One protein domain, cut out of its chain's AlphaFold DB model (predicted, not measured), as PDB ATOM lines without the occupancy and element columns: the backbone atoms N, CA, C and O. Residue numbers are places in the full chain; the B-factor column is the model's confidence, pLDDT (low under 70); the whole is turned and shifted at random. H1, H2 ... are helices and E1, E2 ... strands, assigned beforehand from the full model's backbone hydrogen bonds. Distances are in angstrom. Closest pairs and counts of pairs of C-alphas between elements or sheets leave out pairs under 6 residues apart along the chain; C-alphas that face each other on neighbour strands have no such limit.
ATOM      1  N   ILE A  16     177.720 202.361 249.225       95.44
ATOM      2  CA  ILE A  16     177.545 201.079 248.550       95.44
ATOM      3  C   ILE A  16     176.682 200.197 249.442       95.44
ATOM      4  O   ILE A  16     177.014 199.988 250.609       95.44
ATOM      5  N   THR A  17     175.619 199.652 248.861       95.62
ATOM      6  CA  THR A  17     174.774 198.623 249.462       95.62
ATOM      7  C   THR A  17     174.791 197.386 248.573       95.62
ATOM      8  O   THR A  17     174.677 197.484 247.348       95.62
ATOM      9  N   SER A  18     174.923 196.213 249.192       94.62
ATOM     10  CA  SER A  18     175.038 194.937 248.486       94.62
ATOM     11  C   SER A  18     173.871 194.002 248.793       94.62
ATOM     12  O   SER A  18     173.487 193.825 249.948       94.62
ATOM     13  N   LEU A  19     173.366 193.333 247.758       93.31
ATOM     14  CA  LEU A  19     172.465 192.187 247.863       93.31
ATOM     15  C   LEU A  19     173.250 190.924 247.519       93.31
ATOM     16  O   LEU A  19     173.776 190.801 246.415       93.31
ATOM     17  N   VAL A  20     173.313 189.969 248.446       90.94
ATOM     18  CA  VAL A  20     173.999 188.688 248.230       90.94
ATOM     19  C   VAL A  20     172.969 187.565 248.141       90.94
ATOM     20  O   VAL A  20     172.126 187.400 249.032       90.94
ATOM     21  N   ARG A  21     173.035 186.780 247.063       82.31
ATOM     22  CA  ARG A  21     172.164 185.624 246.805       82.31
ATOM     23  C   ARG A  21     172.981 184.531 246.131       82.31
ATOM     24  O   ARG A  21     173.719 184.820 245.208       82.31
ATOM     25  N   ASN A  22     172.859 183.279 246.575       77.38
ATOM     26  CA  ASN A  22     173.371 182.089 245.872       77.38
ATOM     27  C   ASN A  22     174.802 182.210 245.283       77.38
ATOM     28  O   ASN A  22     175.057 181.730 244.183       77.38
ATOM     29  N   GLY A  23     175.731 182.866 245.993       78.31
ATOM     30  CA  GLY A  23     177.132 183.012 245.569       78.31
ATOM     31  C   GLY A  23     177.444 184.183 244.627       78.31
ATOM     32  O   GLY A  23     178.588 184.315 244.201       78.31
ATOM     33  N   TRP A  24     176.473 185.047 244.326       84.38
ATOM     34  CA  TRP A  24     176.670 186.288 243.575       84.38
ATOM     35  C   TRP A  24     176.201 187.506 244.375       84.38
ATOM     36  O   TRP A  24     175.359 187.416 245.273       84.38
ATOM     37  N   GLU A  25     176.805 188.647 244.067       93.62
ATOM     38  CA  GLU A  25     176.598 189.918 244.753       93.62
ATOM     39  C   GLU A  25     176.135 190.968 243.742       93.62
ATOM     40  O   GLU A  25     176.778 191.157 242.713       93.62
ATOM     41  N   ILE A  26     175.046 191.675 244.036       95.25
ATOM     42  CA  ILE A  26     174.652 192.886 243.312       95.25
ATOM     43  C   ILE A  26     175.031 194.080 244.172       95.25
ATOM     44  O   ILE A  26     174.567 194.192 245.305       95.25
ATOM     45  N   ARG A  27     175.854 194.975 243.634       97.31
ATOM     46  CA  ARG A  27     176.295 196.197 244.308       97.31
ATOM     47  C   ARG A  27     175.568 197.385 243.714       97.31
ATOM     48  O   ARG A  27     175.670 197.619 242.512       97.31
ATOM     49  N   CYS A  28     174.883 198.134 244.565       98.00
ATOM     50  CA  CYS A  28     174.292 199.424 244.243       98.00
ATOM     51  C   CYS A  28     175.140 200.499 244.909       98.00
ATOM     52  O   CYS A  28     175.350 200.438 246.120       98.00
ATOM     53  N   ALA A  29     175.636 201.454 244.134       97.56
ATOM     54  CA  ALA A  29     176.453 202.541 244.637       97.56
ATOM     55  C   ALA A  29     175.824 203.893 244.313       97.56
ATOM     56  O   ALA A  29     175.309 204.074 243.213       97.56
ATOM     57  N   LEU A  30     175.909 204.824 245.262       97.62
ATOM     58  CA  LEU A  30     175.684 206.249 245.047       97.62
ATOM     59  C   LEU A  30     177.029 206.948 245.211       97.62
ATOM     60  O   LEU A  30     177.648 206.866 246.274       97.62
ATOM     61  N   VAL A  31     177.493 207.581 244.143       97.06
ATOM     62  CA  VAL A  31     178.814 208.200 244.071       97.06
ATOM     63  C   VAL A  31     178.644 209.693 243.859       97.06
ATOM     64  O   VAL A  31     177.997 210.107 242.906       97.06
ATOM     65  N   GLU A  32     179.227 210.490 244.743       96.00
ATOM     66  CA  GLU A  32     179.489 211.905 244.500       96.00
ATOM     67  C   GLU A  32     180.904 212.076 243.931       96.00
ATOM     68  O   GLU A  32     181.794 211.247 244.152       96.00
ATOM     69  N   GLY A  33     181.139 213.184 243.236       94.44
ATOM     70  CA  GLY A  33     182.428 213.482 242.628       94.44
ATOM     71  C   GLY A  33     182.382 214.723 241.740       94.44
ATOM     72  O   GLY A  33     181.302 215.224 241.422       94.44
ATOM     73  N   PRO A  34     183.539 215.228 241.294       94.81
ATOM     74  CA  PRO A  34     183.579 216.305 240.319       94.81
ATOM     75  C   PRO A  34     183.243 215.785 238.912       94.81
ATOM     76  O   PRO A  34     183.269 214.578 238.648       94.81
ATOM     77  N   ASP A  35     182.917 216.701 237.999       94.88
ATOM     78  CA  ASP A  35     182.812 216.392 236.569       94.88
ATOM     79  C   ASP A  35     184.166 215.914 236.014       94.88
ATOM     80  O   ASP A  35     185.229 216.392 236.414       94.88
ATOM     81  N   GLY A  36     184.128 214.926 235.122       92.25
ATOM     82  CA  GLY A  36     185.307 214.315 234.508       92.25
ATOM     83  C   GLY A  36     186.035 213.275 235.369       92.25
ATOM     84  O   GLY A  36     186.981 212.649 234.885       92.25
ATOM     85  N   ALA A  37     185.615 213.039 236.618       95.12
ATOM     86  CA  ALA A  37     186.176 211.957 237.425       95.12
ATOM     87  C   ALA A  37     185.802 210.581 236.851       95.12
ATOM     88  O   ALA A  37     184.700 210.380 236.352       95.12
ATOM     89  N   LEU A  38     186.709 209.603 236.957       95.75
ATOM     90  CA  LEU A  38     186.448 208.226 236.535       95.75
ATOM     91  C   LEU A  38     186.190 207.340 237.755       95.75
ATOM     92  O   LEU A  38     187.084 207.114 238.573       95.75
ATOM     93  N   VAL A  39     184.987 206.780 237.847       96.75
ATOM     94  CA  VAL A  39     184.640 205.795 238.874       96.75
ATOM     95  C   VAL A  39     185.051 204.408 238.394       96.75
ATOM     96  O   VAL A  39     184.742 204.023 237.268       96.75
ATOM     97  N   ARG A  40     185.725 203.634 239.255       96.69
ATOM     98  CA  ARG A  40     186.092 202.236 238.983       96.69
ATOM     99  C   ARG A  40     185.559 201.301 240.063       96.69
ATOM    100  O   ARG A  40     185.977 201.392 241.214       96.69
ATOM    101  N   SER A  41     184.750 200.327 239.654       96.56
ATOM    102  CA  SER A  41     184.228 199.271 240.531       96.56
ATOM    103  C   SER A  41     184.869 197.932 240.192       96.56
ATOM    104  O   SER A  41     184.742 197.448 239.070       96.56
ATOM    105  N   GLY A  42     185.595 197.346 241.146       95.81
ATOM    106  CA  GLY A  42     186.352 196.107 240.952       95.81
ATOM    107  C   GLY A  42     185.628 194.850 241.435       95.81
ATOM    108  O   GLY A  42     184.924 194.871 242.445       95.81
ATOM    109  N   GLY A  43     185.851 193.740 240.735       95.44
ATOM    110  CA  GLY A  43     185.543 192.392 241.203       95.44
ATOM    111  C   GLY A  43     186.623 191.853 242.140       95.44
ATOM    112  O   GLY A  43     187.389 192.603 242.747       95.44
ATOM    113  N   PHE A  44     186.711 190.531 242.242       96.12
ATOM    114  CA  PHE A  44     187.719 189.866 243.061       96.12
ATOM    115  C   PHE A  44     189.012 189.664 242.268       96.12
ATOM    116  O   PHE A  44     188.995 189.309 241.089       96.12
ATOM    117  N   ALA A  45     190.157 189.863 242.921       97.25
ATOM    118  CA  ALA A  45     191.433 189.468 242.342       97.25
ATOM    119  C   ALA A  45     191.531 187.936 242.309       97.25
ATOM    120  O   ALA A  45     191.455 187.292 243.355       97.25
ATOM    121  N   VAL A  46     191.752 187.362 241.129       97.62
ATOM    122  CA  VAL A  46     192.180 185.966 240.987       97.62
ATOM    123  C   VAL A  46     193.687 185.934 240.782       97.62
ATOM    124  O   VAL A  46     194.240 186.791 240.091       97.62
ATOM    125  N   ALA A  47     194.362 184.969 241.399       97.88
ATOM    126  CA  ALA A  47     195.815 184.857 241.360       97.88
ATOM    127  C   ALA A  47     196.261 183.445 240.984       97.88
ATOM    128  O   ALA A  47     195.499 182.487 241.124       97.88
ATOM    129  N   GLY A  48     197.487 183.326 240.488       96.12
ATOM    130  CA  GLY A  48     198.090 182.055 240.119       96.12
ATOM    131  C   GLY A  48     199.597 182.159 239.908       96.12
ATOM    132  O   GLY A  48     200.198 183.236 239.983       96.12
ATOM    133  N   THR A  49     200.217 181.012 239.643       96.38
ATOM    134  CA  THR A  49     201.633 180.917 239.247       96.38
ATOM    135  C   THR A  49     201.873 181.388 237.813       96.38
ATOM    136  O   THR A  49     203.006 181.701 237.460       96.38
ATOM    137  N   SER A  50     200.816 181.488 237.009       95.75
ATOM    138  CA  SER A  50     200.792 182.073 235.671       95.75
ATOM    139  C   SER A  50     199.768 183.205 235.600       95.75
ATOM    140  O   SER A  50     198.877 183.315 236.447       95.75
ATOM    141  N   LEU A  51     199.902 184.066 234.587       96.38
ATOM    142  CA  LEU A  51     198.962 185.158 234.354       96.38
ATOM    143  C   LEU A  51     197.539 184.606 234.143       96.38
ATOM    144  O   LEU A  51     197.354 183.818 233.216       96.38
ATOM    145  N   PRO A  52     196.538 185.037 234.939       97.69
ATOM    146  CA  PRO A  52     195.157 184.635 234.707       97.69
ATOM    147  C   PRO A  52     194.660 185.046 233.315       97.69
ATOM    148  O   PRO A  52     194.941 186.152 232.829       97.69
ATOM    149  N   GLU A  53     193.882 184.163 232.696       96.62
ATOM    150  CA  GLU A  53     193.143 184.456 231.472       96.62
ATOM    151  C   GLU A  53     192.132 185.572 231.733       96.62
ATOM    152  O   GLU A  53     191.629 185.712 232.851       96.62
ATOM    153  N   ALA A  54     191.846 186.386 230.718       95.31
ATOM    154  CA  ALA A  54     190.935 187.512 230.857       95.31
ATOM    155  C   ALA A  54     190.141 187.771 229.579       95.31
ATOM    156  O   ALA A  54     190.701 187.725 228.483       95.31
ATOM    157  N   THR A  55     188.867 188.119 229.742       93.25
ATOM    158  CA  THR A  55     187.983 188.581 228.667       93.25
ATOM    159  C   THR A  55     187.284 189.868 229.089       93.25
ATOM    160  O   THR A  55     187.057 190.111 230.275       93.25
ATOM    161  N   VAL A  56     186.984 190.720 228.111       91.88
ATOM    162  CA  VAL A  56     186.330 192.019 228.302       91.88
ATOM    163  C   VAL A  56     185.319 192.192 227.172       91.88
ATOM    164  O   VAL A  56     185.677 192.004 226.010       91.88
ATOM    165  N   SER A  57     184.074 192.536 227.498       82.69
ATOM    166  CA  SER A  57     183.072 192.983 226.527       82.69
ATOM    167  C   SER A  57     182.936 194.502 226.598       82.69
ATOM    168  O   SER A  57     182.829 195.075 227.683       82.69
ATOM    169  N   ALA A  58     182.943 195.161 225.441       64.25
ATOM    170  CA  ALA A  58     182.655 196.587 225.363       64.25
ATOM    171  C   ALA A  58     181.146 196.829 225.526       64.25
ATOM    172  O   ALA A  58     180.345 196.068 224.979       64.25
ATOM    173  N   PRO A  93     178.592 196.163 229.613       91.62
ATOM    174  CA  PRO A  93     180.032 196.042 229.802       91.62
ATOM    175  C   PRO A  93     180.312 194.987 230.870       91.62
ATOM    176  O   PRO A  93     179.767 195.039 231.975       91.62
ATOM    177  N   ALA A  94     181.179 194.037 230.547       93.44
ATOM    178  CA  ALA A  94     181.568 192.971 231.455       93.44
ATOM    179  C   ALA A  94     183.060 192.666 231.336       93.44
ATOM    180  O   ALA A  94     183.692 192.896 230.305       93.44
ATOM    181  N   ALA A  95     183.632 192.150 232.418       94.44
ATOM    182  CA  ALA A  95     185.003 191.668 232.443       94.44
ATOM    183  C   ALA A  95     185.113 190.414 233.305       94.44
ATOM    184  O   ALA A  95     184.471 190.294 234.351       94.44
ATOM    185  N   VAL A  96     185.966 189.493 232.870       94.81
ATOM    186  CA  VAL A  96     186.195 188.204 233.517       94.81
ATOM    187  C   VAL A  96     187.690 187.971 233.643       94.81
ATOM    188  O   VAL A  96     188.455 188.295 232.736       94.81
ATOM    189  N   ALA A  97     188.105 187.382 234.760       96.19
ATOM    190  CA  ALA A  97     189.445 186.853 234.950       96.19
ATOM    191  C   ALA A  97     189.372 185.432 235.521       96.19
ATOM    192  O   ALA A  97     188.610 185.188 236.457       96.19
ATOM    193  N   ARG A  98     190.172 184.502 234.990       96.00
ATOM    194  CA  ARG A  98     190.212 183.099 235.430       96.00
ATOM    195  C   ARG A  98     191.646 182.617 235.629       96.00
ATOM    196  O   ARG A  98     192.477 182.759 234.736       96.00
ATOM    197  N   ASN A  99     191.945 182.046 236.793       96.81
ATOM    198  CA  ASN A  99     193.252 181.439 237.050       96.81
ATOM    199  C   ASN A  99     193.326 179.982 236.542       96.81
ATOM    200  O   ASN A  99     192.313 179.376 236.194       96.81
ATOM    201  N   ALA A 100     194.532 179.405 236.536       95.31
ATOM    202  CA  ALA A 100     194.766 178.034 236.070       95.31
ATOM    203  C   ALA A 100     194.042 176.956 236.906       95.31
ATOM    204  O   ALA A 100     193.755 175.879 236.391       95.31
ATOM    205  N   ASP A 101     193.687 177.253 238.162       93.62
ATOM    206  CA  ASP A 101     192.921 176.350 239.037       93.62
ATOM    207  C   ASP A 101     191.404 176.397 238.771       93.62
ATOM    208  O   ASP A 101     190.614 175.757 239.472       93.62
ATOM    209  N   GLY A 102     190.984 177.200 237.791       93.56
ATOM    210  CA  GLY A 102     189.594 177.365 237.393       93.56
ATOM    211  C   GLY A 102     188.807 178.380 238.223       93.56
ATOM    212  O   GLY A 102     187.630 178.577 237.930       93.56
ATOM    213  N   LEU A 103     189.410 179.063 239.203       95.44
ATOM    214  CA  LEU A 103     188.748 180.148 239.930       95.44
ATOM    215  C   LEU A 103     188.551 181.349 239.001       95.44
ATOM    216  O   LEU A 103     189.511 181.894 238.456       95.44
ATOM    217  N   MET A 104     187.297 181.759 238.842       94.44
ATOM    218  CA  MET A 104     186.862 182.856 237.992       94.44
ATOM    219  C   MET A 104     186.281 183.983 238.840       94.44
ATOM    220  O   MET A 104     185.399 183.740 239.661       94.44
ATOM    221  N   SER A 105     186.720 185.216 238.592       95.31
ATOM    222  CA  SER A 105     185.971 186.409 238.972       95.31
ATOM    223  C   SER A 105     185.361 187.056 237.739       95.31
ATOM    224  O   SER A 105     186.023 187.161 236.705       95.31
ATOM    225  N   ALA A 106     184.123 187.522 237.863       94.00
ATOM    226  CA  ALA A 106     183.458 188.294 236.829       94.00
ATOM    227  C   ALA A 106     182.731 189.506 237.409       94.00
ATOM    228  O   ALA A 106     182.251 189.467 238.544       94.00
ATOM    229  N   VAL A 107     182.644 190.561 236.603       94.38
ATOM    230  CA  VAL A 107     181.824 191.749 236.854       94.38
ATOM    231  C   VAL A 107     181.009 192.074 235.612       94.38
ATOM    232  O   VAL A 107     181.529 191.985 234.499       94.38
ATOM    233  N   ALA A 108     179.757 192.473 235.802       93.69
ATOM    234  CA  ALA A 108     178.880 192.931 234.731       93.69
ATOM    235  C   ALA A 108     178.126 194.191 235.165       93.69
ATOM    236  O   ALA A 108     177.560 194.238 236.261       93.69
ATOM    237  N   GLY A 109     178.140 195.220 234.321       94.19
ATOM    238  CA  GLY A 109     177.401 196.457 234.552       94.19
ATOM    239  C   GLY A 109     175.906 196.247 234.339       94.19
ATOM    240  O   GLY A 109     175.487 195.811 233.276       94.19
ATOM    241  N   LEU A 110     175.091 196.564 235.339       94.06
ATOM    242  CA  LEU A 110     173.631 196.478 235.244       94.06
ATOM    243  C   LEU A 110     172.988 197.852 235.022       94.06
ATOM    244  O   LEU A 110     171.920 197.938 234.423       94.06
ATOM    245  N   TYR A 111     173.634 198.921 235.501       95.25
ATOM    246  CA  TYR A 111     173.205 200.304 235.305       95.25
ATOM    247  C   TYR A 111     174.378 201.281 235.472       95.25
ATOM    248  O   TYR A 111     175.196 201.108 236.380       95.25
ATOM    249  N   GLY A 112     174.438 202.306 234.615       95.25
ATOM    250  CA  GLY A 112     175.343 203.459 234.736       95.25
ATOM    251  C   GLY A 112     176.812 203.229 234.351       95.25
ATOM    252  O   GLY A 112     177.583 204.179 234.346       95.25
ATOM    253  N   TYR A 113     177.219 202.000 234.018       94.75
ATOM    254  CA  TYR A 113     178.586 201.707 233.570       94.75
ATOM    255  C   TYR A 113     178.736 201.814 232.053       94.75
ATOM    256  O   TYR A 113     177.873 201.365 231.303       94.75
ATOM    257  N   GLU A 114     179.884 202.330 231.622       92.94
ATOM    258  CA  GLU A 114     180.209 202.604 230.215       92.94
ATOM    259  C   GLU A 114     181.338 201.710 229.697       92.94
ATOM    260  O   GLU A 114     181.467 201.472 228.498       92.94
ATOM    261  N   GLY A 115     182.185 201.212 230.597       93.31
ATOM    262  CA  GLY A 115     183.366 200.452 230.228       93.31
ATOM    263  C   GLY A 115     183.698 199.348 231.213       93.31
ATOM    264  O   GLY A 115     183.161 199.260 232.319       93.31
ATOM    265  N   SER A 116     184.608 198.488 230.783       95.50
ATOM    266  CA  SER A 116     185.104 197.353 231.542       95.50
ATOM    267  C   SER A 116     186.572 197.100 231.199       95.50
ATOM    268  O   SER A 116     187.091 197.545 230.173       95.50
ATOM    269  N   GLY A 117     187.276 196.407 232.086       96.31
ATOM    270  CA  GLY A 117     188.670 196.054 231.878       96.31
ATOM    271  C   GLY A 117     189.186 195.086 232.929       96.31
ATOM    272  O   GLY A 117     188.461 194.667 233.828       96.31
ATOM    273  N   VAL A 118     190.462 194.722 232.820       98.00
ATOM    274  CA  VAL A 118     191.132 193.852 233.790       98.00
ATOM    275  C   VAL A 118     192.452 194.477 234.204       98.00
ATOM    276  O   VAL A 118     193.341 194.693 233.382       98.00
ATOM    277  N   HIS A 119     192.593 194.754 235.498       97.81
ATOM    278  CA  HIS A 119     193.857 195.189 236.067       97.81
ATOM    279  C   HIS A 119     194.730 193.963 236.328       97.81
ATOM    280  O   HIS A 119     194.333 193.064 237.066       97.81
ATOM    281  N   ARG A 120     195.916 193.922 235.718       97.69
ATOM    282  CA  ARG A 120     196.898 192.847 235.890       97.69
ATOM    283  C   ARG A 120     198.066 193.344 236.721       97.69
ATOM    284  O   ARG A 120     198.524 194.466 236.524       97.69
ATOM    285  N   ALA A 121     198.567 192.488 237.599       96.81
ATOM    286  CA  ALA A 121     199.705 192.809 238.447       96.81
ATOM    287  C   ALA A 121     200.564 191.573 238.742       96.81
ATOM    288  O   ALA A 121     200.113 190.433 238.599       96.81
ATOM    289  N   VAL A 122     201.813 191.819 239.143       97.44
ATOM    290  CA  VAL A 122     202.816 190.798 239.468       97.44
ATOM    291  C   VAL A 122     203.389 191.090 240.850       97.44
ATOM    292  O   VAL A 122     203.725 192.233 241.139       97.44
ATOM    293  N   GLY A 123     203.491 190.071 241.703       95.50
ATOM    294  CA  GLY A 123     204.113 190.177 243.029       95.50
ATOM    295  C   GLY A 123     203.332 190.997 244.063       95.50
ATOM    296  O   GLY A 123     203.880 191.316 245.111       95.50
ATOM    297  N   VAL A 124     202.068 191.339 243.787       93.44
ATOM    298  CA  VAL A 124     201.221 192.151 244.686       93.44
ATOM    299  C   VAL A 124     200.140 191.346 245.409       93.44
ATOM    300  O   VAL A 124     199.419 191.896 246.238       93.44
ATOM    301  N   ASN A 125     199.985 190.060 245.082       93.06
ATOM    302  CA  ASN A 125     198.941 189.204 245.633       93.06
ATOM    303  C   ASN A 125     199.568 188.026 246.402       93.06
ATOM    304  O   ASN A 125     200.402 187.317 245.838       93.06
ATOM    305  N   PRO A 126     199.175 187.773 247.664       94.00
ATOM    306  CA  PRO A 126     199.761 186.692 248.461       94.00
ATOM    307  C   PRO A 126     199.433 185.283 247.939       94.00
ATOM    308  O   PRO A 126     200.101 184.328 248.322       94.00
ATOM    309  N   PHE A 127     198.429 185.132 247.069       91.69
ATOM    310  CA  PHE A 127     197.972 183.839 246.550       91.69
ATOM    311  C   PHE A 127     198.635 183.425 245.226       91.69
ATOM    312  O   PHE A 127     198.321 182.363 244.691       91.69
ATOM    313  N   GLY A 128     199.545 184.232 244.675       93.38
ATOM    314  CA  GLY A 128     200.258 183.882 243.448       93.38
ATOM    315  C   GLY A 128     201.117 185.014 242.898       93.38
ATOM    316  O   GLY A 128     200.866 186.190 243.149       93.38
ATOM    317  N   ALA A 129     202.131 184.654 242.108       96.19
ATOM    318  CA  ALA A 129     203.040 185.621 241.496       96.19
ATOM    319  C   ALA A 129     202.326 186.551 240.504       96.19
ATOM    320  O   ALA A 129     202.758 187.686 240.325       96.19
ATOM    321  N   HIS A 130     201.232 186.096 239.890       97.94
ATOM    322  CA  HIS A 130     200.417 186.883 238.974       97.94
ATOM    323  C   HIS A 130     198.991 187.008 239.494       97.94
ATOM    324  O   HIS A 130     198.426 186.046 240.012       97.94
ATOM    325  N   SER A 131     198.378 188.171 239.285       98.00
ATOM    326  CA  SER A 131     196.967 188.389 239.585       98.00
ATOM    327  C   SER A 131     196.265 189.225 238.527       98.00
ATOM    328  O   SER A 131     196.882 190.055 237.855       98.00
ATOM    329  N   ALA A 132     194.956 189.034 238.427       98.25
ATOM    330  CA  ALA A 132     194.070 189.796 237.570       98.25
ATOM    331  C   ALA A 132     192.784 190.155 238.328       98.25
ATOM    332  O   ALA A 132     192.190 189.299 238.983       98.25
ATOM    333  N   THR A 133     192.351 191.410 238.224       98.25
ATOM    334  CA  THR A 133     191.125 191.923 238.846       98.25
ATOM    335  C   THR A 133     190.250 192.561 237.772       98.25
ATOM    336  O   THR A 133     190.645 193.595 237.219       98.25
ATOM    337  N   PRO A 134     189.086 191.978 237.445       97.38
ATOM    338  CA  PRO A 134     188.160 192.595 236.510       97.38
ATOM    339  C   PRO A 134     187.518 193.833 237.144       97.38
ATOM    340  O   PRO A 134     187.335 193.894 238.361       97.38
ATOM    341  N   TYR A 135     187.207 194.840 236.338       97.88
ATOM    342  CA  TYR A 135     186.588 196.077 236.798       97.88
ATOM    343  C   TYR A 135     185.642 196.666 235.750       97.88
ATOM    344  O   TYR A 135     185.742 196.361 234.562       97.88
ATOM    345  N   LEU A 136     184.758 197.543 236.217       96.81
ATOM    346  CA  LEU A 136     183.878 198.390 235.418       96.81
ATOM    347  C   LEU A 136     184.246 199.862 235.617       96.81
ATOM    348  O   LEU A 136     184.796 200.218 236.664       96.81
ATOM    349  N   THR A 137     183.921 200.704 234.639       97.38
ATOM    350  CA  THR A 137     184.155 202.151 234.682       97.38
ATOM    351  C   THR A 137     182.929 202.956 234.282       97.38
ATOM    352  O   THR A 137     182.170 202.533 233.409       97.38
ATOM    353  N   ALA A 138     182.776 204.124 234.897       96.88
ATOM    354  CA  ALA A 138     181.783 205.132 234.541       96.88
ATOM    355  C   ALA A 138     182.394 206.527 234.710       96.88
ATOM    356  O   ALA A 138     183.107 206.763 235.694       96.88
ATOM    357  N   ALA A 139     182.137 207.433 233.769       96.25
ATOM    358  CA  ALA A 139     182.426 208.847 233.959       96.25
ATOM    359  C   ALA A 139     181.460 209.470 234.982       96.25
ATOM    360  O   ALA A 139     180.277 209.140 235.039       96.25
ATOM    361  N   HIS A 140     181.979 210.370 235.810       95.75
ATOM    362  CA  HIS A 140     181.200 211.197 236.717       95.75
ATOM    363  C   HIS A 140     180.999 212.582 236.095       95.75
ATOM    364  O   HIS A 140     181.938 213.143 235.532       95.75
ATOM    365  N   HIS A 141     179.794 213.141 236.222       95.19
ATOM    366  CA  HIS A 141     179.395 214.382 235.537       95.19
ATOM    367  C   HIS A 141     179.093 215.554 236.481       95.19
ATOM    368  O   HIS A 141     178.413 216.505 236.115       95.19
ATOM    369  N   GLY A 142     179.565 215.463 237.724       93.12
ATOM    370  CA  GLY A 142     179.368 216.479 238.766       93.12
ATOM    371  C   GLY A 142     178.063 216.343 239.559       93.12
ATOM    372  O   GLY A 142     177.942 216.945 240.618       93.12
ATOM    373  N   GLU A 143     177.132 215.506 239.099       94.31
ATOM    374  CA  GLU A 143     175.884 215.176 239.796       94.31
ATOM    375  C   GLU A 143     175.952 213.775 240.425       94.31
ATOM    376  O   GLU A 143     176.668 212.923 239.888       94.31
ATOM    377  N   PRO A 144     175.200 213.495 241.512       95.56
ATOM    378  CA  PRO A 144     175.193 212.180 242.147       95.56
ATOM    379  C   PRO A 144     174.919 211.043 241.155       95.56
ATOM    380  O   PRO A 144     173.894 211.011 240.470       95.56
ATOM    381  N   LEU A 145     175.837 210.081 241.105       97.19
ATOM    382  CA  LEU A 145     175.857 208.994 240.136       97.19
ATOM    383  C   LEU A 145     175.450 207.669 240.789       97.19
ATOM    384  O   LEU A 145     176.158 207.141 241.651       97.19
ATOM    385  N   VAL A 146     174.327 207.098 240.343       98.31
ATOM    386  CA  VAL A 146     173.904 205.746 240.736       98.31
ATOM    387  C   VAL A 146     174.509 204.713 239.795       98.31
ATOM    388  O   VAL A 146     174.332 204.783 238.580       98.31
ATOM    389  N   LEU A 147     175.178 203.712 240.361       98.12
ATOM    390  CA  LEU A 147     175.810 202.622 239.623       98.12
ATOM    391  C   LEU A 147     175.353 201.273 240.164       98.12
ATOM    392  O   LEU A 147     175.366 201.052 241.374       98.12
ATOM    393  N   VAL A 148     175.025 200.333 239.276       97.81
ATOM    394  CA  VAL A 148     174.630 198.972 239.674       97.81
ATOM    395  C   VAL A 148     175.442 197.948 238.899       97.81
ATOM    396  O   VAL A 148     175.533 198.023 237.674       97.81
ATOM    397  N   ASN A 149     176.055 196.991 239.594       95.75
ATOM    398  CA  ASN A 149     176.780 195.882 238.972       95.75
ATOM    399  C   ASN A 149     176.499 194.551 239.668       95.75
ATOM    400  O   ASN A 149     176.147 194.524 240.846       95.75
ATOM    401  N   ALA A 150     176.682 193.458 238.931       94.19
ATOM    402  CA  ALA A 150     176.773 192.115 239.485       94.19
ATOM    403  C   ALA A 150     178.241 191.680 239.549       94.19
ATOM    404  O   ALA A 150     178.999 191.898 238.600       94.19
ATOM    405  N   VAL A 151     178.623 191.029 240.646       94.12
ATOM    406  CA  VAL A 151     179.951 190.459 240.878       94.12
ATOM    407  C   VAL A 151     179.821 188.988 241.245       94.12
ATOM    408  O   VAL A 151     178.979 188.594 242.054       94.12
ATOM    409  N   LEU A 152     180.695 188.176 240.659       92.25
ATOM    410  CA  LEU A 152     180.770 186.740 240.884       92.25
ATOM    411  C   LEU A 152     182.208 186.327 241.205       92.25
ATOM    412  O   LEU A 152     183.165 186.837 240.609       92.25
ATOM    413  N   LEU A 153     182.346 185.362 242.113       93.88
ATOM    414  CA  LEU A 153     183.568 184.594 242.327       93.88
ATOM    415  C   LEU A 153     183.192 183.118 242.431       93.88
ATOM    416  O   LEU A 153     182.541 182.711 243.388       93.88
ATOM    417  N   THR A 154     183.577 182.316 241.445       91.62
ATOM    418  CA  THR A 154     183.178 180.906 241.397       91.62
ATOM    419  C   THR A 154     184.207 180.037 240.685       91.62
ATOM    420  O   THR A 154     185.037 180.528 239.923       91.62
ATOM    421  N   ARG A 155     184.149 178.726 240.926       91.88
ATOM    422  CA  ARG A 155     184.790 177.717 240.067       91.88
ATOM    423  C   ARG A 155     183.809 177.104 239.061       91.88
ATOM    424  O   ARG A 155     184.246 176.407 238.149       91.88
ATOM    425  N   ASP A 156     182.515 177.382 239.202       81.75
ATOM    426  CA  ASP A 156     181.466 176.821 238.358       81.75
ATOM    427  C   ASP A 156     181.481 177.414 236.944       81.75
ATOM    428  O   ASP A 156     181.983 178.512 236.684       81.75
ATOM    429  N   ALA A 157     180.879 176.684 236.006       68.19
ATOM    430  CA  ALA A 157     180.749 177.077 234.606       68.19
ATOM    431  C   ALA A 157     179.591 178.070 234.369       68.19
ATOM    432  O   ALA A 157     178.820 177.916 233.423       68.19
ATOM    433  N   LEU A 158     179.438 179.086 235.224       70.94
ATOM    434  CA  LEU A 158     178.452 180.142 234.987       70.94
ATOM    435  C   LEU A 158     178.979 181.113 233.922       70.94
ATOM    436  O   LEU A 158     180.119 181.567 234.017       70.94
ATOM    437  N   ARG A 159     178.151 181.450 232.926       71.50
ATOM    438  CA  ARG A 159     178.431 182.564 232.007       71.50
ATOM    439  C   ARG A 159     178.031 183.877 232.686       71.50
ATOM    440  O   ARG A 159     176.844 184.036 232.977       71.50
ATOM    441  N   PRO A 160     178.960 184.807 232.946       67.19
ATOM    442  CA  PRO A 160     178.637 186.063 233.623       67.19
ATOM    443  C   PRO A 160     177.601 186.914 232.882       67.19
ATOM    444  O   PRO A 160     176.776 187.568 233.513       67.19
ATOM    445  N   GLU A 161     177.586 186.855 231.552       69.00
ATOM    446  CA  GLU A 161     176.623 187.568 230.710       69.00
ATOM    447  C   GLU A 161     175.199 187.051 230.948       69.00
ATOM    448  O   GLU A 161     174.271 187.839 231.098       69.00
ATOM    449  N   ALA A 162     175.035 185.733 231.104       75.56
ATOM    450  CA  ALA A 162     173.737 185.125 231.394       75.56
ATOM    451  C   ALA A 162     173.193 185.543 232.771       75.56
ATOM    452  O   ALA A 162     171.979 185.628 232.961       75.56
ATOM    453  N   LEU A 163     174.081 185.828 233.733       73.94
ATOM    454  CA  LEU A 163     173.676 186.386 235.021       73.94
ATOM    455  C   LEU A 163     173.125 187.807 234.843       73.94
ATOM    456  O   LEU A 163     172.052 188.107 235.356       73.94
ATOM    457  N   ALA A 164     173.823 188.656 234.086       79.75
ATOM    458  CA  ALA A 164     173.380 190.022 233.817       79.75
ATOM    459  C   ALA A 164     172.066 190.070 233.018       79.75
ATOM    460  O   ALA A 164     171.186 190.868 233.329       79.75
ATOM    461  N   GLU A 165     171.894 189.186 232.032       83.25
ATOM    462  CA  GLU A 165     170.667 189.072 231.231       83.25
ATOM    463  C   GLU A 165     169.427 188.757 232.082       83.25
ATOM    464  O   GLU A 165     168.335 189.260 231.796       83.25
ATOM    465  N   GLY A 166     169.604 187.943 233.128       86.44
ATOM    466  CA  GLY A 166     168.541 187.513 234.033       86.44
ATOM    467  C   GLY A 166     168.164 188.525 235.117       86.44
ATOM    468  O   GLY A 166     167.156 188.321 235.794       86.44
ATOM    469  N   ILE A 167     168.939 189.600 235.294       90.19
ATOM    470  CA  ILE A 167     168.688 190.630 236.307       90.19
ATOM    471  C   ILE A 167     168.076 191.858 235.636       90.19
ATOM    472  O   ILE A 167     168.610 192.412 234.675       90.19
ATOM    473  N   GLN A 168     166.947 192.318 236.164       91.94
ATOM    474  CA  GLN A 168     166.307 193.553 235.718       91.94
ATOM    475  C   GLN A 168     166.605 194.660 236.716       91.94
ATOM    476  O   GLN A 168     166.324 194.505 237.897       91.94
ATOM    477  N   VAL A 169     167.129 195.790 236.248       95.06
ATOM    478  CA  VAL A 169     167.376 196.964 237.093       95.06
ATOM    479  C   VAL A 169     166.571 198.143 236.570       95.06
ATOM    480  O   VAL A 169     166.575 198.429 235.374       95.06
ATOM    481  N   ARG A 170     165.876 198.828 237.478       96.31
ATOM    482  CA  ARG A 170     165.255 200.135 237.239       96.31
ATOM    483  C   ARG A 170     165.724 201.100 238.315       96.31
ATOM    484  O   ARG A 170     165.716 200.742 239.490       96.31
ATOM    485  N   VAL A 171     166.114 202.299 237.906       96.75
ATOM    486  CA  VAL A 171     166.588 203.351 238.809       96.75
ATOM    487  C   VAL A 171     165.692 204.570 238.658       96.75
ATOM    488  O   VAL A 171     165.457 205.031 237.543       96.75
ATOM    489  N   GLU A 172     165.196 205.070 239.785       95.88
ATOM    490  CA  GLU A 172     164.390 206.286 239.895       95.88
ATOM    491  C   GLU A 172     164.996 207.147 241.011       95.88
ATOM    492  O   GLU A 172     164.846 206.846 242.193       95.88
ATOM    493  N   GLY A 173     165.748 208.191 240.643       94.38
ATOM    494  CA  GLY A 173     166.539 208.952 241.616       94.38
ATOM    495  C   GLY A 173     167.568 208.052 242.306       94.38
ATOM    496  O   GLY A 173     168.415 207.464 241.639       94.38
ATOM    497  N   THR A 174     167.478 207.922 243.631       95.94
ATOM    498  CA  THR A 174     168.350 207.052 244.441       95.94
ATOM    499  C   THR A 174     167.709 205.710 244.812       95.94
ATOM    500  O   THR A 174     168.321 204.906 245.522       95.94
ATOM    501  N   THR A 175     166.504 205.430 244.308       97.06
ATOM    502  CA  THR A 175     165.806 204.157 244.503       97.06
ATOM    503  C   THR A 175     166.151 203.194 243.368       97.06
ATOM    504  O   THR A 175     165.893 203.465 242.192       97.06
ATOM    505  N   VAL A 176     166.700 202.030 243.712       97.81
ATOM    506  CA  VAL A 176     167.062 200.960 242.775       97.81
ATOM    507  C   VAL A 176     166.128 199.772 242.987       97.81
ATOM    508  O   VAL A 176     166.129 199.144 244.044       97.81
ATOM    509  N   ARG A 177     165.341 199.425 241.966       97.62
ATOM    510  CA  ARG A 177     164.492 198.227 241.957       97.62
ATOM    511  C   ARG A 177     165.142 197.130 241.130       97.62
ATOM    512  O   ARG A 177     165.480 197.347 239.966       97.62
ATOM    513  N   ILE A 178     165.276 195.952 241.728       95.88
ATOM    514  CA  ILE A 178     166.012 194.820 241.170       95.88
ATOM    515  C   ILE A 178     165.074 193.625 241.057       95.88
ATOM    516  O   ILE A 178     164.619 193.104 242.068       95.88
ATOM    517  N   GLY A 179     164.802 193.181 239.834       94.00
ATOM    518  CA  GLY A 179     164.161 191.898 239.557       94.00
ATOM    519  C   GLY A 179     165.218 190.806 239.427       94.00
ATOM    520  O   GLY A 179     166.114 190.913 238.588       94.00
ATOM    521  N   LEU A 180     165.124 189.773 240.258       90.56
ATOM    522  CA  LEU A 180     166.058 188.651 240.296       90.56
ATOM    523  C   LEU A 180     165.580 187.498 239.394       90.56
ATOM    524  O   LEU A 180     164.371 187.307 239.208       90.56
ATOM    525  N   PRO A 181     166.503 186.661 238.882       84.06
ATOM    526  CA  PRO A 181     166.139 185.391 238.269       84.06
ATOM    527  C   PRO A 181     165.279 184.561 239.232       84.06
ATOM    528  O   PRO A 181     165.663 184.346 240.378       84.06
ATOM    529  N   GLY A 182     164.117 184.095 238.771       82.75
ATOM    530  CA  GLY A 182     163.146 183.375 239.607       82.75
ATOM    531  C   GLY A 182     161.940 184.209 240.054       82.75
ATOM    532  O   GLY A 182     160.972 183.629 240.533       82.75
ATOM    533  N   GLY A 183     161.944 185.525 239.811       84.62
ATOM    534  CA  GLY A 183     160.769 186.396 239.962       84.62
ATOM    535  C   GLY A 183     160.748 187.257 241.227       84.62
ATOM    536  O   GLY A 183     159.899 188.142 241.331       84.62
ATOM    537  N   ASP A 184     161.686 187.050 242.151       90.69
ATOM    538  CA  ASP A 184     161.827 187.893 243.340       90.69
ATOM    539  C   ASP A 184     162.190 189.335 242.957       90.69
ATOM    540  O   ASP A 184     162.851 189.590 241.947       90.69
ATOM    541  N   THR A 185     161.756 190.296 243.773       94.31
ATOM    542  CA  THR A 185     162.080 191.716 243.597       94.31
ATOM    543  C   THR A 185     162.642 192.293 244.886       94.31
ATOM    544  O   THR A 185     162.052 192.126 245.949       94.31
ATOM    545  N   GLU A 186     163.747 193.018 244.770       95.44
ATOM    546  CA  GLU A 186     164.399 193.744 245.858       95.44
ATOM    547  C   GLU A 186     164.361 195.251 245.574       95.44
ATOM    548  O   GLU A 186     164.398 195.687 244.416       95.44
ATOM    549  N   VAL A 187     164.290 196.057 246.631       96.56
ATOM    550  CA  VAL A 187     164.362 197.520 246.541       96.56
ATOM    551  C   VAL A 187     165.493 198.000 247.436       96.56
ATOM    552  O   VAL A 187     165.505 197.720 248.634       96.56
ATOM    553  N   VAL A 188     166.435 198.726 246.844       96.06
ATOM    554  CA  VAL A 188     167.556 199.362 247.533       96.06
ATOM    555  C   VAL A 188     167.364 200.868 247.468       96.06
ATOM    556  O   VAL A 188     167.061 201.419 246.414       96.06
ATOM    557  N   GLU A 189     167.537 201.526 248.601       96.12
ATOM    558  CA  GLU A 189     167.335 202.964 248.752       96.12
ATOM    559  C   GLU A 189     168.660 203.565 249.182       96.12
ATOM    560  O   GLU A 189     169.110 203.324 250.303       96.12
ATOM    561  N   LEU A 190     169.291 204.287 248.261       95.19
ATOM    562  CA  LEU A 190     170.564 204.961 248.480       95.19
ATOM    563  C   LEU A 190     170.310 206.405 248.934       95.19
ATOM    564  O   LEU A 190     169.230 206.963 248.717       95.19
TER     565      LEU A 190
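AT A GLANCE: This is residues 16 to 58 and 93 to 190 of the 194 residues of an uncharacterized protein of Kribbellaceae bacterium (UniProt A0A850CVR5). A strongly twisted sheet of six strands, E1 E2 E10 E7 E6 E5, makes the middle, with the small sheet E11 E12 E13 and the short helix H1 over one face, and the branched sheet E3 E4 E8 E9 packed on the other face at E7, E6 and E5. The small sheet is only partly face to face with the large one and forms a sandwich with it, two sheets face to face. The printed part has 141 residues, in the order E1 to E10, H1, E11 to E13, mostly strand, and its neighbour strands are antiparallel. It is compact, with a radius of gyration of the C-alphas of 15.3 A and spans of 45 by 39 by 25 A.

HOW THE PARTS SIT: The largest sheet runs E1, residues 16 to 21, E2, residues 24 to 31, E10, residues 145 to 154, E7, residues 104 to 111, E6, residues 94 to 98, and E5, residues 53 to 57. E1 and E2 form a hairpin, with N 19 and O 26 at 2.9 A. N 27 and O 149 of E2 and E10 are 2.8 A apart, and N 106 and O 152 of E7 and E10 are 3.0 A apart. E6 and E7 are a hairpin, with N 97 and O 105 at 2.9 A; E5 and E6 are antiparallel neighbours, with N 55 and O 96 within hydrogen-bond range at 3.0 A. H1, residues 160 to 165, is on this sheet at a height of 7.9 A, only just over E7 alone, with 2 of its 6 C-alphas falling on E10; it runs along the strands, at 15 degrees to E7 on the local plane. Every O i to N i+4 pair in H1 is within hydrogen-bond range. E11, residues 168 to 172, E12, residues 175 to 179, and E13, residues 185 to 189, form a meander, each the antiparallel neighbour of the one before, with N 170 and O 177 at 2.9 A and N 178 and O 186 at 2.8 A. Their strands stand at 39 degrees to those of the large sheet; the closest C-alphas of E7 and E11, Leu 110 and Val 169, are 6.5 A apart. In the branched sheet, E9, residues 128 to 141, has E3, residues 35 to 42, and E4, residues 46 to 48, on one side, and E8, residues 115 to 125, on the other side. N 39 and O 138 are 2.9 A apart, as are N 46 and O 132; in the hairpin of E8 and E9, N 119 and O 133 are 2.8 A apart. The closest C-alphas of E6 and E9, Ala 95 and Pro 134, are 5.2 A apart.

IN THESE COORDINATES: E1 begins at C-alpha 16, (177.545, 201.079, 248.550), and E13 ends at C-alpha 189, (167.335, 202.964, 248.752). E9, the longest strand, spans 37.8 A from C-alpha 128 at (200.258, 183.882, 243.448). E10 spans 29.1 A, E8 24.6 A, E7 22.3 A, E2 22.0 A and E3 21.1 A. E8 bends by 98 degrees at residue 122.

THE WHOLE: The C-alphas farthest apart, of Thr 49 and Glu 172, are 45.1 A apart. Residues 59 to 92 are not printed; C-alphas 58 and 93 are 5.2 A apart across the cut. Of the links that are printed whole, each is tight. Mean pLDDT of the printed part is 92.8; residues 58, 157 and 160 to 161 are under 70.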